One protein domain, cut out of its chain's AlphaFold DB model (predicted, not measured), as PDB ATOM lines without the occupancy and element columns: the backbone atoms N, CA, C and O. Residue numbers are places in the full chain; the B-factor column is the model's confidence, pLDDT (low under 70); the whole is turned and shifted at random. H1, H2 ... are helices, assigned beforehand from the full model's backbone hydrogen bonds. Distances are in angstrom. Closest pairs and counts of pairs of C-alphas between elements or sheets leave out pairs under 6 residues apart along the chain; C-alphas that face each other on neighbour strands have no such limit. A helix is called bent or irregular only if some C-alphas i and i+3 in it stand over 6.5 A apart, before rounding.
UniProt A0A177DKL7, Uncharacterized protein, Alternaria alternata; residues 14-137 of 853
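AT A GLANCE: This is residues 14 to 137 of the 853 residues of an uncharacterized protein of Alternaria alternata (UniProt A0A177DKL7). A flat slab of helices is built round one long, sharply bent helix, H1: its first arm, H1a, packs side by side with H3 and, near its end, with H2, while its second arm, H1b, folds back over H2. H4, long and straight, runs along beyond H3 with few contacts, and the tiny H5 ends the printed part at one end of the length; the loop round Asn 54 makes the other end. The printed part has 124 residues with five named helices, H1 to H5 in order, and no named strand; its class is all helix. It is compact, with a radius of gyration of the C-alphas of 15.7 A, and spans 55 by 33 by 17 A.

IN THESE COORDINATES: H1, residues 14 to 47, was assigned as one helix by its hydrogen bonds but is bent: C-alphas 32 and 35 are 9.6 A apart. Its arm H1a, residues 14 to 32, begins at C-alpha 14 (537.156, 497.638, 881.019) and is 27.0 A long; H1b, residues 35 to 47, is 18.6 A long. H2 is residues 69 to 79, 15.5 A, and H3 residues 89 to 100, 14.9 A. H3 is neither bent nor irregular, but only just: C-alphas 97 and 100 are 6.1 A apart. H4, residues 111 to 131, is 29.9 A long and ends at C-alpha 131 (510.344, 520.258, 878.299). H5, residues 134 to 137, is 5.0 A long.

HOW THE PARTS SIT: H1a, H2 and H3 form a bundle, a group of helices side by side. H1a touches H3 at a shallow tilt of 20 degrees, opposite ways, the closest C-alphas being those of Gly 21 and Ile 96 at 5.2 A. With residues 25 to 32 alone H1a touches H2, closest at the C-alphas of Ala 32 and Leu 78, 6.5 A. H1b, with residues 41 to 45 alone, touches H2 in a helical hairpin, closest at the C-alphas of Arg 45 and Glu 70, 7.1 A. H2 and H3, also a hairpin, only just touch, with 3 pairs of C-alphas within 8 A, the closest Arg 79 and Pro 90 at 6.3 A. H3 and H4 are close but not clearly touching: the closest C-alphas, of Leu 91 and Leu 121, are 6.5 A apart. H5 and H3 are apart. In H1a, H1b, H2 and H3 every O i to N i+4 pair is within hydrogen-bond range, in H4 16 of 17; H5 is too short for one.

THE WHOLE: The C-alphas of Asn 54 and His 134, the two farthest apart, are 55.5 A from each other. The printed part has no cut. The link from H1 to H2, residues 48 to 68, is long, and in it residues 52 to 53 pair with 56 to 57, antiparallel. Mean pLDDT of the printed part is 92.7; residues 134 to 137 are under 70.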
ATOM      1  N   SER A  14     538.424 498.083 880.428       87.69
ATOM      2  CA  SER A  14     537.156 497.638 881.019       87.69
ATOM      3  C   SER A  14     537.153 497.613 882.563       87.69
ATOM      4  O   SER A  14     536.082 497.599 883.172       87.69
ATOM      5  N   ILE A  15     538.315 497.632 883.220       89.56
ATOM      6  CA  ILE A  15     538.471 497.833 884.673       89.56
ATOM      7  C   ILE A  15     538.384 499.326 885.012       89.56
ATOM      8  O   ILE A  15     537.742 499.683 886.002       89.56
ATOM      9  N   ASP A  16     538.931 500.202 884.169       91.69
ATOM     10  CA  ASP A  16     538.802 501.656 884.330       91.69
ATOM     11  C   ASP A  16     537.337 502.092 884.159       91.69
ATOM     12  O   ASP A  16     536.803 502.815 884.996       91.69
ATOM     13  N   ILE A  17     536.639 501.552 883.151       95.44
ATOM     14  CA  ILE A  17     535.195 501.755 882.924       95.44
ATOM     15  C   ILE A  17     534.362 501.301 884.133       95.44
ATOM     16  O   ILE A  17     533.459 502.017 884.566       95.44
ATOM     17  N   TRP A  18     534.677 500.140 884.719       95.12
ATOM     18  CA  TRP A  18     534.020 499.674 885.947       95.12
ATOM     19  C   TRP A  18     534.268 500.634 887.120       95.12
ATOM     20  O   TRP A  18     533.344 500.999 887.850       95.12
ATOM     21  N   SER A  19     535.520 501.058 887.297       94.12
ATOM     22  CA  SER A  19     535.937 501.934 888.394       94.12
ATOM     23  C   SER A  19     535.280 503.311 888.282       94.12
ATOM     24  O   SER A  19     534.761 503.831 889.269       94.12
ATOM     25  N   PHE A  20     535.190 503.857 887.069       96.69
ATOM     26  CA  PHE A  20     534.464 505.092 886.785       96.69
ATOM     27  C   PHE A  20     532.950 504.942 887.017       96.69
ATOM     28  O   PHE A  20     532.334 505.840 887.581       96.69
ATOM     29  N   GLY A  21     532.359 503.779 886.717       97.50
ATOM     30  CA  GLY A  21     530.968 503.471 887.084       97.50
ATOM     31  C   GLY A  21     530.723 503.504 888.600       97.50
ATOM     32  O   GLY A  21     529.682 503.981 889.052       97.50
ATOM     33  N   CYS A  22     531.706 503.081 889.403       98.00
ATOM     34  CA  CYS A  22     531.654 503.208 890.865       98.00
ATOM     35  C   CYS A  22     531.743 504.680 891.317       98.00
ATOM     36  O   CYS A  22     531.031 505.077 892.238       98.00
ATOM     37  N   VAL A  23     532.564 505.507 890.655       97.88
ATOM     38  CA  VAL A  23     532.657 506.956 890.926       97.88
ATOM     39  C   VAL A  23     531.341 507.666 890.597       97.88
ATOM     40  O   VAL A  23     530.813 508.382 891.447       97.88
ATOM     41  N   LEU A  24     530.763 507.424 889.416       97.88
ATOM     42  CA  LEU A  24     529.483 508.023 889.018       97.88
ATOM     43  C   LEU A  24     528.326 507.589 889.936       97.88
ATOM     44  O   LEU A  24     527.456 508.398 890.244       97.88
ATOM     45  N   SER A  25     528.348 506.359 890.458       98.38
ATOM     46  CA  SER A  25     527.390 505.875 891.467       98.38
ATOM     47  C   SER A  25     527.463 506.664 892.790       98.38
ATOM     48  O   SER A  25     526.439 506.987 893.403       98.38
ATOM     49  N   VAL A  26     528.671 507.042 893.227       98.06
ATOM     50  CA  VAL A  26     528.863 507.922 894.396       98.06
ATOM     51  C   VAL A  26     528.457 509.364 894.080       98.06
ATOM     52  O   VAL A  26     527.818 509.998 894.919       98.06
ATOM     53  N   ALA A  27     528.746 509.865 892.877       97.75
ATOM     54  CA  ALA A  27     528.327 511.199 892.442       97.75
ATOM     55  C   ALA A  27     526.793 511.332 892.395       97.75
ATOM     56  O   ALA A  27     526.247 512.253 892.994       97.75
ATOM     57  N   ALA A  28     526.087 510.363 891.801       97.88
ATOM     58  CA  ALA A  28     524.622 510.292 891.811       97.88
ATOM     59  C   ALA A  28     524.049 510.270 893.241       97.88
ATOM     60  O   ALA A  28     523.059 510.939 893.537       97.88
ATOM     61  N   THR A  29     524.714 509.559 894.160       97.69
ATOM     62  CA  THR A  29     524.346 509.564 895.585       97.69
ATOM     63  C   THR A  29     524.507 510.948 896.219       97.69
ATOM     64  O   THR A  29     523.641 511.376 896.981       97.69
ATOM     65  N   TRP A  30     525.596 511.662 895.914       95.56
ATOM     66  CA  TRP A  30     525.822 513.022 896.408       95.56
ATOM     67  C   TRP A  30     524.803 514.017 895.836       95.56
ATOM     68  O   TRP A  30     524.291 514.845 896.583       95.56
ATOM     69  N   ILE A  31     524.475 513.931 894.544       94.56
ATOM     70  CA  ILE A  31     523.501 514.821 893.890       94.56
ATOM     71  C   ILE A  31     522.111 514.665 894.528       94.56
ATOM     72  O   ILE A  31     521.481 515.657 894.892       94.56
ATOM     73  N   ALA A  32     521.663 513.426 894.741       95.12
ATOM     74  CA  ALA A  32     520.345 513.138 895.304       95.12
ATOM     75  C   ALA A  32     520.231 513.413 896.818       95.12
ATOM     76  O   ALA A  32     519.209 513.913 897.286       95.12
ATOM     77  N   LEU A  33     521.257 513.048 897.601       92.31
ATOM     78  CA  LEU A  33     521.176 512.917 899.068       92.31
ATOM     79  C   LEU A  33     522.294 513.661 899.833       92.31
ATOM     80  O   LEU A  33     522.389 513.565 901.063       92.31
ATOM     81  N   GLY A  34     523.165 514.383 899.127       90.00
ATOM     82  CA  GLY A  34     524.319 515.083 899.688       90.00
ATOM     83  C   GLY A  34     525.361 514.161 900.332       90.00
ATOM     84  O   GLY A  34     525.331 512.931 900.221       90.00
ATOM     85  N   PHE A  35     526.288 514.770 901.078       87.75
ATOM     86  CA  PHE A  35     527.344 514.049 901.798       87.75
ATOM     87  C   PHE A  35     526.801 512.958 902.734       87.75
ATOM     88  O   PHE A  35     527.366 511.868 902.812       87.75
ATOM     89  N   GLN A  36     525.683 513.217 903.421       86.75
ATOM     90  CA  GLN A  36     525.100 512.252 904.354       86.75
ATOM     91  C   GLN A  36     524.613 510.984 903.637       86.75
ATOM     92  O   GLN A  36     524.817 509.888 904.162       86.75
ATOM     93  N   GLY A  37     524.071 511.109 902.420       94.06
ATOM     94  CA  GLY A  37     523.765 509.969 901.559       94.06
ATOM     95  C   GLY A  37     525.003 509.152 901.198       94.06
ATOM     96  O   GLY A  37     524.982 507.929 901.303       94.06
ATOM     97  N   VAL A  38     526.123 509.800 900.863       96.06
ATOM     98  CA  VAL A  38     527.392 509.096 900.582       96.06
ATOM     99  C   VAL A  38     527.889 508.324 901.812       96.06
ATOM    100  O   VAL A  38     528.290 507.164 901.693       96.06
ATOM    101  N   ARG A  39     527.783 508.909 903.013       93.44
ATOM    102  CA  ARG A  39     528.127 508.231 904.276       93.44
ATOM    103  C   ARG A  39     527.191 507.056 904.589       93.44
ATOM    104  O   ARG A  39     527.658 506.030 905.082       93.44
ATOM    105  N   GLN A  40     525.899 507.166 904.281       95.94
ATOM    106  CA  GLN A  40     524.945 506.051 904.377       95.94
ATOM    107  C   GLN A  40     525.271 504.940 903.367       95.94
ATOM    108  O   GLN A  40     525.246 503.762 903.721       95.94
ATOM    109  N   TYR A  41     525.659 505.306 902.144       98.12
ATOM    110  CA  TYR A  41     525.999 504.371 901.075       98.12
ATOM    111  C   TYR A  41     527.267 503.559 901.383       98.12
ATOM    112  O   TYR A  41     527.284 502.340 901.213       98.12
ATOM    113  N   GLU A  42     528.307 504.201 901.926       96.62
ATOM    114  CA  GLU A  42     529.464 503.505 902.508       96.62
ATOM    115  C   GLU A  42     529.051 502.459 903.550       96.62
ATOM    116  O   GLU A  42     529.551 501.334 903.538       96.62
ATOM    117  N   VAL A  43     528.154 502.825 904.473       95.25
ATOM    118  CA  VAL A  43     527.685 501.921 905.531       95.25
ATOM    119  C   VAL A  43     526.907 500.749 904.933       95.25
ATOM    120  O   VAL A  43     527.165 499.613 905.317       95.25
ATOM    121  N   LEU A  44     526.035 500.985 903.950       97.38
ATOM    122  CA  LEU A  44     525.320 499.932 903.226       97.38
ATOM    123  C   LEU A  44     526.287 498.944 902.547       97.38
ATOM    124  O   LEU A  44     526.168 497.735 902.757       97.38
ATOM    125  N   ARG A  45     527.315 499.427 901.834       96.81
ATOM    126  CA  ARG A  45     528.334 498.546 901.226       96.81
ATOM    127  C   ARG A  45     529.133 497.772 902.280       96.81
ATOM    128  O   ARG A  45     529.372 496.581 902.093       96.81
ATOM    129  N   LYS A  46     529.488 498.397 903.410       95.38
ATOM    130  CA  LYS A  46     530.169 497.754 904.562       95.38
ATOM    131  C   LYS A  46     529.286 496.735 905.296       95.38
ATOM    132  O   LYS A  46     529.797 495.812 905.934       95.38
ATOM    133  N   LEU A  47     527.963 496.879 905.223       93.75
ATOM    134  CA  LEU A  47     527.005 495.939 905.804       93.75
ATOM    135  C   LEU A  47     526.762 494.704 904.926       93.75
ATOM    136  O   LEU A  47     526.397 493.666 905.488       93.75
ATOM    137  N   SER A  48     527.013 494.775 903.614       94.75
ATOM    138  CA  SER A  48     526.858 493.639 902.695       94.75
ATOM    139  C   SER A  48     527.616 492.389 903.177       94.75
ATOM    140  O   SER A  48     528.790 492.496 903.558       94.75
ATOM    141  N   PRO A  49     527.010 491.181 903.149       92.56
ATOM    142  CA  PRO A  49     527.675 489.945 903.563       92.56
ATOM    143  C   PRO A  49     528.986 489.682 902.812       92.56
ATOM    144  O   PRO A  49     529.973 489.273 903.418       92.56
ATOM    145  N   ALA A  50     529.035 489.988 901.513       91.81
ATOM    146  CA  ALA A  50     530.219 489.760 900.686       91.81
ATOM    147  C   ALA A  50     531.385 490.725 900.986       91.81
ATOM    148  O   ALA A  50     532.503 490.499 900.527       91.81
ATOM    149  N   ASN A  51     531.165 491.776 901.783       92.81
ATOM    150  CA  ASN A  51     532.217 492.661 902.292       92.81
ATOM    151  C   ASN A  51     532.695 492.302 903.709       92.81
ATOM    152  O   ASN A  51     533.535 493.014 904.256       92.81
ATOM    153  N   LYS A  52     532.226 491.187 904.286       91.75
ATOM    154  CA  LYS A  52     532.660 490.660 905.590       91.75
ATOM    155  C   LYS A  52     533.471 489.379 905.387       91.75
ATOM    156  O   LYS A  52     532.935 488.276 905.444       91.75
ATOM    157  N   VAL A  53     534.774 489.519 905.138       86.75
ATOM    158  CA  VAL A  53     535.676 488.389 904.845       86.75
ATOM    159  C   VAL A  53     536.616 488.171 906.027       86.75
ATOM    160  O   VAL A  53     537.332 489.084 906.426       86.75
ATOM    161  N   ASN A  54     536.619 486.963 906.599       87.81
ATOM    162  CA  ASN A  54     537.467 486.573 907.740       87.81
ATOM    163  C   ASN A  54     537.383 487.526 908.956       87.81
ATOM    164  O   ASN A  54     538.359 487.720 909.674       87.81
ATOM    165  N   GLY A  55     536.216 488.144 909.178       86.75
ATOM    166  CA  GLY A  55     535.995 489.141 910.234       86.75
ATOM    167  C   GLY A  55     536.443 490.567 909.885       86.75
ATOM    168  O   GLY A  55     536.077 491.500 910.597       86.75
ATOM    169  N   GLN A  56     537.164 490.768 908.778       87.25
ATOM    170  CA  GLN A  56     537.498 492.093 908.258       87.25
ATOM    171  C   GLN A  56     536.349 492.641 907.395       87.25
ATOM    172  O   GLN A  56     535.745 491.921 906.596       87.25
ATOM    173  N   ILE A  57     536.055 493.932 907.567       92.06
ATOM    174  CA  ILE A  57     535.022 494.663 906.826       92.06
ATOM    175  C   ILE A  57     535.687 495.489 905.720       92.06
ATOM    176  O   ILE A  57     536.660 496.199 905.977       92.06
ATOM    177  N   TYR A  58     535.139 495.417 904.509       89.81
ATOM    178  CA  TYR A  58     535.604 496.145 903.326       89.81
ATOM    179  C   TYR A  58     534.519 497.082 902.771       89.81
ATOM    180  O   TYR A  58     533.345 496.974 903.118       89.81
ATOM    181  N   ASP A  59     534.914 497.998 901.887       91.62
ATOM    182  CA  ASP A  59     534.026 498.946 901.198       91.62
ATOM    183  C   ASP A  59     534.150 498.765 899.679       91.62
ATOM    184  O   ASP A  59     534.767 499.568 898.982       91.62
ATOM    185  N   ARG A  60     533.663 497.627 899.171       94.38
ATOM    186  CA  ARG A  60     533.739 497.275 897.741       94.38
ATOM    187  C   ARG A  60     532.364 497.340 897.099       94.38
ATOM    188  O   ARG A  60     531.361 497.066 897.752       94.38
ATOM    189  N   PHE A  61     532.346 497.604 895.797       96.56
ATOM    190  CA  PHE A  61     531.144 497.573 894.959       96.56
ATOM    191  C   PHE A  61     530.830 496.169 894.411       96.56
ATOM    192  O   PHE A  61     529.800 495.988 893.769       96.56
ATOM    193  N   HIS A  62     531.689 495.172 894.657       93.94
ATOM    194  CA  HIS A  62     531.558 493.809 894.132       93.94
ATOM    195  C   HIS A  62     531.812 492.723 895.185       93.94
ATOM    196  O   HIS A  62     532.558 492.928 896.145       93.94
ATOM    197  N   ASN A  63     531.255 491.530 894.954       90.19
ATOM    198  CA  ASN A  63     531.530 490.332 895.760       90.19
ATOM    199  C   ASN A  63     532.878 489.658 895.406       90.19
ATOM    200  O   ASN A  63     533.399 488.873 896.193       90.19
ATOM    201  N   GLY A  64     533.447 489.985 894.240       87.12
ATOM    202  CA  GLY A  64     534.623 489.329 893.650       87.12
ATOM    203  C   GLY A  64     534.432 488.976 892.170       87.12
ATOM    204  O   GLY A  64     535.410 488.906 891.437       87.12
ATOM    205  N   TYR A  65     533.175 488.841 891.743       85.81
ATOM    206  CA  TYR A  65     532.746 488.526 890.378       85.81
ATOM    207  C   TYR A  65     531.702 489.538 889.884       85.81
ATOM    208  O   TYR A  65     531.855 490.124 888.815       85.81
ATOM    209  N   ASP A  66     530.683 489.797 890.706       90.62
ATOM    210  CA  ASP A  66     529.508 490.608 890.388       90.62
ATOM    211  C   ASP A  66     529.415 491.866 891.246       90.62
ATOM    212  O   ASP A  66     529.902 491.898 892.381       90.62
ATOM    213  N   VAL A  67     528.715 492.877 890.721       95.25
ATOM    214  CA  VAL A  67     528.274 494.047 891.492       95.25
ATOM    215  C   VAL A  67     527.369 493.582 892.636       95.25
ATOM    216  O   VAL A  67     526.526 492.702 892.449       95.25
ATOM    217  N   LEU A  68     527.549 494.142 893.833       96.12
ATOM    218  CA  LEU A  68     526.732 493.766 894.989       96.12
ATOM    219  C   LEU A  68     525.255 494.133 894.738       96.12
ATOM    220  O   LEU A  68     524.991 495.236 894.253       96.12
ATOM    221  N   PRO A  69     524.278 493.262 895.056       96.19
ATOM    222  CA  PRO A  69     522.862 493.556 894.818       96.19
ATOM    223  C   PRO A  69     522.383 494.799 895.579       96.19
ATOM    224  O   PRO A  69     521.519 495.524 895.088       96.19
ATOM    225  N   GLU A  70     522.993 495.103 896.725       97.50
ATOM    226  CA  GLU A  70     522.710 496.298 897.519       97.50
ATOM    227  C   GLU A  70     523.073 497.606 896.775       97.50
ATOM    228  O   GLU A  70     522.479 498.641 897.057       97.50
ATOM    229  N   ILE A  71     523.980 497.575 895.783       97.75
ATOM    230  CA  ILE A  71     524.283 498.722 894.898       97.75
ATOM    231  C   ILE A  71     523.073 499.068 894.031       97.75
ATOM    232  O   ILE A  71     522.704 500.233 893.927       97.75
ATOM    233  N   LYS A  72     522.429 498.054 893.442       96.56
ATOM    234  CA  LYS A  72     521.252 498.245 892.583       96.56
ATOM    235  C   LYS A  72     520.049 498.702 893.397       96.56
ATOM    236  O   LYS A  72     519.408 499.684 893.057       96.56
ATOM    237  N   GLN A  73     519.837 498.075 894.557       97.94
ATOM    238  CA  GLN A  73     518.835 498.517 895.532       97.94
ATOM    239  C   GLN A  73     519.068 499.968 895.982       97.94
ATOM    240  O   GLN A  73     518.107 500.708 896.184       97.94
ATOM    241  N   TRP A  74     520.329 500.397 896.112       98.38
ATOM    242  CA  TRP A  74     520.657 501.795 896.379       98.38
ATOM    243  C   TRP A  74     520.355 502.699 895.180       98.38
ATOM    244  O   TRP A  74     519.754 503.744 895.376       98.38
ATOM    245  N   HIS A  75     520.681 502.311 893.944       98.50
ATOM    246  CA  HIS A  75     520.305 503.081 892.751       98.50
ATOM    247  C   HIS A  75     518.783 503.215 892.585       98.50
ATOM    248  O   HIS A  75     518.305 504.306 892.288       98.50
ATOM    249  N   ASP A  76     518.012 502.159 892.841       98.12
ATOM    250  CA  ASP A  76     516.545 502.206 892.824       98.12
ATOM    251  C   ASP A  76     515.989 503.096 893.947       98.12
ATOM    252  O   ASP A  76     515.057 503.873 893.732       98.12
ATOM    253  N   PHE A  77     516.619 503.069 895.127       98.06
ATOM    254  CA  PHE A  77     516.341 504.025 896.197       98.06
ATOM    255  C   PHE A  77     516.656 505.467 895.765       98.06
ATOM    256  O   PHE A  77     515.826 506.346 895.991       98.06
ATOM    257  N   LEU A  78     517.789 505.719 895.089       97.94
ATOM    258  CA  LEU A  78     518.116 507.036 894.531       97.94
ATOM    259  C   LEU A  78     517.058 507.481 893.518       97.94
ATOM    260  O   LEU A  78     516.540 508.580 893.674       97.94
ATOM    261  N   ARG A  79     516.678 506.633 892.547       97.19
ATOM    262  CA  ARG A  79     515.632 506.921 891.541       97.19
ATOM    263  C   ARG A  79     514.326 507.412 892.188       97.19
ATOM    264  O   ARG A  79     513.711 508.332 891.664       97.19
ATOM    265  N   GLY A  80     513.945 506.862 893.346       94.25
ATOM    266  CA  GLY A  80     512.777 507.301 894.127       94.25
ATOM    267  C   GLY A  80     512.943 508.597 894.945       94.25
ATOM    268  O   GLY A  80     511.963 509.065 895.518       94.25
ATOM    269  N   HIS A  81     514.149 509.168 895.018       93.44
ATOM    270  CA  HIS A  81     514.479 510.399 895.760       93.44
ATOM    271  C   HIS A  81     515.001 511.542 894.868       93.44
ATOM    272  O   HIS A  81     515.272 512.634 895.372       93.44
ATOM    273  N   LEU A  82     515.144 511.321 893.557       93.25
ATOM    274  CA  LEU A  82     515.493 512.378 892.606       93.25
ATOM    275  C   LEU A  82     514.356 513.399 892.477       93.25
ATOM    276  O   LEU A  82     513.173 513.078 892.601       93.25
ATOM    277  N   ARG A  83     514.723 514.657 892.225       89.50
ATOM    278  CA  ARG A  83     513.752 515.727 891.961       89.50
ATOM    279  C   ARG A  83     513.216 515.588 890.531       89.50
ATOM    280  O   ARG A  83     513.997 515.213 889.661       89.50
ATOM    281  N   PRO A  84     511.966 515.992 890.235       86.62
ATOM    282  CA  PRO A  84     511.461 516.038 888.858       86.62
ATOM    283  C   PRO A  84     512.312 516.896 887.903       86.62
ATOM    284  O   PRO A  84     512.311 516.656 886.702       86.62
ATOM    285  N   SER A  85     513.059 517.868 888.439       87.38
ATOM    286  CA  SER A  85     514.004 518.707 887.695       87.38
ATOM    287  C   SER A  85     515.372 518.055 887.434       87.38
ATOM    288  O   SER A  85     516.174 518.623 886.700       87.38
ATOM    289  N   ASP A  86     515.686 516.902 888.041       91.94
ATOM    290  CA  ASP A  86     516.923 516.160 887.763       91.94
ATOM    291  C   ASP A  86     516.691 515.180 886.606       91.94
ATOM    292  O   ASP A  86     516.319 514.017 886.778       91.94
ATOM    293  N   THR A  87     516.903 515.686 885.396       94.38
ATOM    294  CA  THR A  87     516.720 514.937 884.150       94.38
ATOM    295  C   THR A  87     517.915 514.041 883.807       94.38
ATOM    296  O   THR A  87     517.777 513.145 882.966       94.38
ATOM    297  N   ALA A  88     519.067 514.260 884.455       96.12
ATOM    298  CA  ALA A  88     520.364 513.688 884.103       96.12
ATOM    299  C   ALA A  88     520.748 512.480 884.971       96.12
ATOM    300  O   ALA A  88     521.143 511.441 884.438       96.12
ATOM    301  N   THR A  89     520.596 512.565 886.296       96.81
ATOM    302  CA  THR A  89     520.965 511.472 887.209       96.81
ATOM    303  C   THR A  89     520.237 510.149 886.919       96.81
ATOM    304  O   THR A  89     520.911 509.117 886.978       96.81
ATOM    305  N   PRO A  90     518.942 510.097 886.523       96.69
ATOM    306  CA  PRO A  90     518.299 508.833 886.151       96.69
ATOM    307  C   PRO A  90     519.007 508.154 884.968       96.69
ATOM    308  O   PRO A  90     519.306 506.963 885.014       96.69
ATOM    309  N   LEU A  91     519.352 508.939 883.940       97.31
ATOM    310  CA  LEU A  91     520.042 508.466 882.738       97.31
ATOM    311  C   LEU A  91     521.463 507.967 883.048       97.31
ATOM    312  O   LEU A  91     521.921 506.979 882.471       97.31
ATOM    313  N   VAL A  92     522.156 508.628 883.978       97.81
ATOM    314  CA  VAL A  92     523.486 508.211 884.446       97.81
ATOM    315  C   VAL A  92     523.409 506.905 885.245       97.81
ATOM    316  O   VAL A  92     524.250 506.032 885.036       97.81
ATOM    317  N   LEU A  93     522.396 506.717 886.099       98.25
ATOM    318  CA  LEU A  93     522.172 505.448 886.808       98.25
ATOM    319  C   LEU A  93     521.919 504.290 885.829       98.25
ATOM    320  O   LEU A  93     522.541 503.234 885.956       98.25
ATOM    321  N   ASP A  94     521.100 504.506 884.799       97.62
ATOM    322  CA  ASP A  94     520.848 503.504 883.757       97.62
ATOM    323  C   ASP A  94     522.130 503.160 882.969       97.62
ATOM    324  O   ASP A  94     522.412 501.986 882.716       97.62
ATOM    325  N   LEU A  95     522.964 504.155 882.636       97.88
ATOM    326  CA  LEU A  95     524.269 503.946 881.990       97.88
ATOM    327  C   LEU A  95     525.225 503.117 882.863       97.88
ATOM    328  O   LEU A  95     525.836 502.162 882.368       97.88
ATOM    329  N   ILE A  96     525.334 503.460 884.152       97.75
ATOM    330  CA  ILE A  96     526.160 502.744 885.133       97.75
ATOM    331  C   ILE A  96     525.763 501.267 885.162       97.75
ATOM    332  O   ILE A  96     526.620 500.391 885.029       97.75
ATOM    333  N   GLU A  97     524.473 500.971 885.315       96.25
ATOM    334  CA  GLU A  97     524.000 499.602 885.520       96.25
ATOM    335  C   GLU A  97     523.997 498.762 884.243       96.25
ATOM    336  O   GLU A  97     524.407 497.598 884.274       96.25
ATOM    337  N   LEU A  98     523.568 499.331 883.115       95.94
ATOM    338  CA  LEU A  98     523.424 498.593 881.862       95.94
ATOM    339  C   LEU A  98     524.749 498.430 881.111       95.94
ATOM    340  O   LEU A  98     524.923 497.423 880.425       95.94
ATOM    341  N   LYS A  99     525.684 499.390 881.222       96.31
ATOM    342  CA  LYS A  99     526.871 499.454 880.346       96.31
ATOM    343  C   LYS A  99     528.223 499.516 881.073       96.31
ATOM    344  O   LYS A  99     529.238 499.276 880.422       96.31
ATOM    345  N   MET A 100     528.279 499.792 882.384       96.81
ATOM    346  CA  MET A 100     529.556 499.974 883.113       96.81
ATOM    347  C   MET A 100     529.810 498.906 884.192       96.81
ATOM    348  O   MET A 100     530.829 498.216 884.140       96.81
ATOM    349  N   LEU A 101     528.881 498.704 885.133       96.25
ATOM    350  CA  LEU A 101     528.978 497.720 886.227       96.25
ATOM    351  C   LEU A 101     528.531 496.310 885.794       96.25
ATOM    352  O   LEU A 101     527.813 495.603 886.502       96.25
ATOM    353  N   GLN A 102     528.965 495.901 884.601       94.62
ATOM    354  CA  GLN A 102     528.685 494.590 884.015       94.62
ATOM    355  C   GLN A 102     529.729 493.555 884.456       94.62
ATOM    356  O   GLN A 102     530.932 493.825 884.413       94.62
ATOM    357  N   GLN A 103     529.279 492.361 884.857       89.94
ATOM    358  CA  GLN A 103     530.136 491.254 885.308       89.94
ATOM    359  C   GLN A 103     531.221 490.937 884.261       89.94
ATOM    360  O   GLN A 103     532.416 491.083 884.521       89.94
ATOM    361  N   GLU A 104     530.792 490.587 883.047       88.81
ATOM    362  CA  GLU A 104     531.660 490.218 881.931       88.81
ATOM    363  C   GLU A 104     532.372 491.451 881.326       88.81
ATOM    364  O   GLU A 104     531.697 492.351 880.817       88.81
ATOM    365  N   PRO A 105     533.722 491.504 881.308       89.31
ATOM    366  CA  PRO A 105     534.470 492.662 880.807       89.31
ATOM    367  C   PRO A 105     534.170 493.047 879.353       89.31
ATOM    368  O   PRO A 105     534.284 494.219 879.012       89.31
ATOM    369  N   LEU A 106     533.767 492.085 878.514       88.06
ATOM    370  CA  LEU A 106     533.413 492.299 877.103       88.06
ATOM    371  C   LEU A 106     532.020 492.924 876.899       88.06
ATOM    372  O   LEU A 106     531.716 493.368 875.797       88.06
ATOM    373  N   ARG A 107     531.174 492.969 877.941       91.62
ATOM    374  CA  ARG A 107     529.880 493.683 877.922       91.62
ATOM    375  C   ARG A 107     529.987 495.124 878.407       91.62
ATOM    376  O   ARG A 107     529.024 495.875 878.286       91.62
ATOM    377  N   ARG A 108     531.132 495.505 878.980       94.50
ATOM    378  CA  ARG A 108     531.388 496.885 879.392       94.50
ATOM    379  C   ARG A 108     531.649 497.725 878.152       94.50
ATOM    380  O   ARG A 108     532.339 497.292 877.232       94.50
ATOM    381  N   ILE A 109     531.090 498.923 878.140       95.12
ATOM    382  CA  ILE A 109     531.288 499.882 877.059       95.12
ATOM    383  C   ILE A 109     532.754 500.328 876.967       95.12
ATOM    384  O   ILE A 109     533.397 500.568 877.985       95.12
ATOM    385  N   ASP A 110     533.295 500.447 875.754       93.12
ATOM    386  CA  ASP A 110     534.621 501.033 875.533       93.12
ATOM    387  C   ASP A 110     534.603 502.559 875.738       93.12
ATOM    388  O   ASP A 110     533.561 503.205 875.611       93.12
ATOM    389  N   THR A 111     535.754 503.174 876.033       90.19
ATOM    390  CA  THR A 111     535.809 504.620 876.328       90.19
ATOM    391  C   THR A 111     535.335 505.487 875.156       90.19
ATOM    392  O   THR A 111     534.718 506.525 875.384       90.19
ATOM    393  N   SER A 112     535.567 505.074 873.905       90.00
ATOM    394  CA  SER A 112     535.165 505.855 872.730       90.00
ATOM    395  C   SER A 112     533.645 505.915 872.592       90.00
ATOM    396  O   SER A 112     533.095 506.996 872.372       90.00
ATOM    397  N   ARG A 113     532.953 504.787 872.791       93.56
ATOM    398  CA  ARG A 113     531.485 504.743 872.856       93.56
ATOM    399  C   ARG A 113     530.942 505.391 874.125       93.56
ATOM    400  O   ARG A 113     529.939 506.089 874.039       93.56
ATOM    401  N   LEU A 114     531.604 505.259 875.277       95.00
ATOM    402  CA  LEU A 114     531.189 505.937 876.514       95.00
ATOM    403  C   LEU A 114     531.154 507.462 876.332       95.00
ATOM    404  O   LEU A 114     530.180 508.105 876.712       95.00
ATOM    405  N   CYS A 115     532.164 508.037 875.679       94.12
ATOM    406  CA  CYS A 115     532.198 509.461 875.343       94.12
ATOM    407  C   CYS A 115     531.118 509.889 874.327       94.12
ATOM    408  O   CYS A 115     530.797 511.075 874.253       94.12
ATOM    409  N   GLN A 116     530.562 508.963 873.538       95.75
ATOM    410  CA  GLN A 116     529.427 509.222 872.641       95.75
ATOM    411  C   GLN A 116     528.095 509.132 873.397       95.75
ATOM    412  O   GLN A 116     527.269 510.034 873.280       95.75
ATOM    413  N   GLU A 117     527.918 508.101 874.226       95.50
ATOM    414  CA  GLU A 117     526.753 507.926 875.101       95.50
ATOM    415  C   GLU A 117     526.598 509.104 876.063       95.50
ATOM    416  O   GLU A 117     525.534 509.704 876.105       95.50
ATOM    417  N   LEU A 118     527.658 509.520 876.765       95.50
ATOM    418  CA  LEU A 118     527.602 510.666 877.681       95.50
ATOM    419  C   LEU A 118     527.179 511.963 876.968       95.50
ATOM    420  O   LEU A 118     526.394 512.730 877.517       95.50
ATOM    421  N   LYS A 119     527.615 512.182 875.718       95.56
ATOM    422  CA  LYS A 119     527.165 513.318 874.890       95.56
ATOM    423  C   LYS A 119     525.705 513.194 874.445       95.56
ATOM    424  O   LYS A 119     525.045 514.212 874.273       95.56
ATOM    425  N   HIS A 120     525.201 511.977 874.249       95.81
ATOM    426  CA  HIS A 120     523.788 511.727 873.964       95.81
ATOM    427  C   HIS A 120     522.915 511.919 875.214       95.81
ATOM    428  O   HIS A 120     521.852 512.525 875.127       95.81
ATOM    429  N   LEU A 121     523.361 511.440 876.380       96.25
ATOM    430  CA  LEU A 121     522.648 511.616 877.647       96.25
ATOM    431  C   LEU A 121     522.597 513.081 878.078       96.25
ATOM    432  O   LEU A 121     521.553 513.507 878.551       96.25
ATOM    433  N   LEU A 122     523.679 513.843 877.875       94.25
ATOM    434  CA  LEU A 122     523.707 515.285 878.130       94.25
ATOM    435  C   LEU A 122     522.611 516.000 877.323       94.25
ATOM    436  O   LEU A 122     521.740 516.617 877.922       94.25
ATOM    437  N   ARG A 123     522.565 515.791 875.999       95.44
ATOM    438  CA  ARG A 123     521.496 516.334 875.137       95.44
ATOM    439  C   ARG A 123     520.111 515.888 875.582       95.44
ATOM    440  O   ARG A 123     519.240 516.715 875.785       95.44
ATOM    441  N   SER A 124     519.925 514.593 875.842       95.38
ATOM    442  CA  SER A 124     518.640 514.079 876.327       95.38
ATOM    443  C   SER A 124     518.245 514.624 877.707       95.38
ATOM    444  O   SER A 124     517.068 514.533 878.054       95.38
ATOM    445  N   ALA A 125     519.180 515.137 878.509       93.88
ATOM    446  CA  ALA A 125     518.901 515.814 879.770       93.88
ATOM    447  C   ALA A 125     518.585 517.304 879.551       93.88
ATOM    448  O   ALA A 125     517.651 517.807 880.173       93.88
ATOM    449  N   GLU A 126     519.301 517.972 878.639       91.62
ATOM    450  CA  GLU A 126     519.049 519.343 878.170       91.62
ATOM    451  C   GLU A 126     517.659 519.459 877.518       91.62
ATOM    452  O   GLU A 126     516.858 520.293 877.928       91.62
ATOM    453  N   ASP A 127     517.321 518.565 876.583       92.00
ATOM    454  CA  ASP A 127     516.006 518.471 875.934       92.00
ATOM    455  C   ASP A 127     514.887 518.303 876.978       92.00
ATOM    456  O   ASP A 127     513.906 519.040 876.977       92.00
ATOM    457  N   ARG A 128     515.075 517.406 877.956       92.00
ATOM    458  CA  ARG A 128     514.113 517.214 879.053       92.00
ATOM    459  C   ARG A 128     513.996 518.428 879.972       92.00
ATOM    460  O   ARG A 128     512.908 518.674 880.478       92.00
ATOM    461  N   ILE A 129     515.076 519.180 880.205       87.94
ATOM    462  CA  ILE A 129     515.011 520.461 880.930       87.94
ATOM    463  C   ILE A 129     514.198 521.462 880.107       87.94
ATOM    464  O   ILE A 129     513.339 522.140 880.662       87.94
ATOM    465  N   ASN A 130     514.389 521.495 878.785       85.44
ATOM    466  CA  ASN A 130     513.614 522.319 877.857       85.44
ATOM    467  C   ASN A 130     512.125 521.921 877.770       85.44
ATOM    468  O   ASN A 130     511.309 522.776 877.424       85.44
ATOM    469  N   ASP A 131     511.743 520.711 878.188       86.44
ATOM    470  CA  ASP A 131     510.344 520.258 878.299       86.44
ATOM    471  C   ASP A 131     509.668 520.572 879.656       86.44
ATOM    472  O   ASP A 131     508.442 520.516 879.753       86.44
ATOM    473  N   LEU A 132     510.417 520.925 880.712       84.12
ATOM    474  CA  LEU A 132     509.848 521.221 882.041       84.12
ATOM    475  C   LEU A 132     508.917 522.455 882.045       84.12
ATOM    476  O   LEU A 132     509.027 523.361 881.215       84.12
ATOM    477  N   GLU A 133     508.031 522.559 883.039       78.44
ATOM    478  CA  GLU A 133     507.287 523.803 883.288       78.44
ATOM    479  C   GLU A 133     508.242 524.954 883.656       78.44
ATOM    480  O   GLU A 133     509.252 524.738 884.325       78.44
ATOM    481  N   HIS A 134     507.918 526.193 883.267       64.69
ATOM    482  CA  HIS A 134     508.796 527.363 883.463       64.69
ATOM    483  C   HIS A 134     509.210 527.564 884.933       64.69
ATOM    484  O   HIS A 134     510.389 527.751 885.213       64.69
ATOM    485  N   ASN A 135     508.282 527.359 885.876       63.22
ATOM    486  CA  ASN A 135     508.528 527.415 887.325       63.22
ATOM    487  C   ASN A 135     509.494 526.326 887.853       63.22
ATOM    488  O   ASN A 135     509.902 526.379 889.010       63.22
ATOM    489  N   SER A 136     509.815 525.312 887.039       60.78
ATOM    490  CA  SER A 136     510.808 524.261 887.322       60.78
ATOM    491  C   SER A 136     512.106 524.419 886.513       60.78
ATOM    492  O   SER A 136     513.058 523.681 886.764       60.78
ATOM    493  N   LYS A 137     512.146 525.357 885.556       60.62
ATOM    494  CA  LYS A 137     513.328 525.746 884.767       60.62
ATOM    495  C   LYS A 137     514.044 526.938 885.389       60.62
ATOM    496  O   LYS A 137     515.253 526.913 885.585       60.62
TER     497      LYS A 137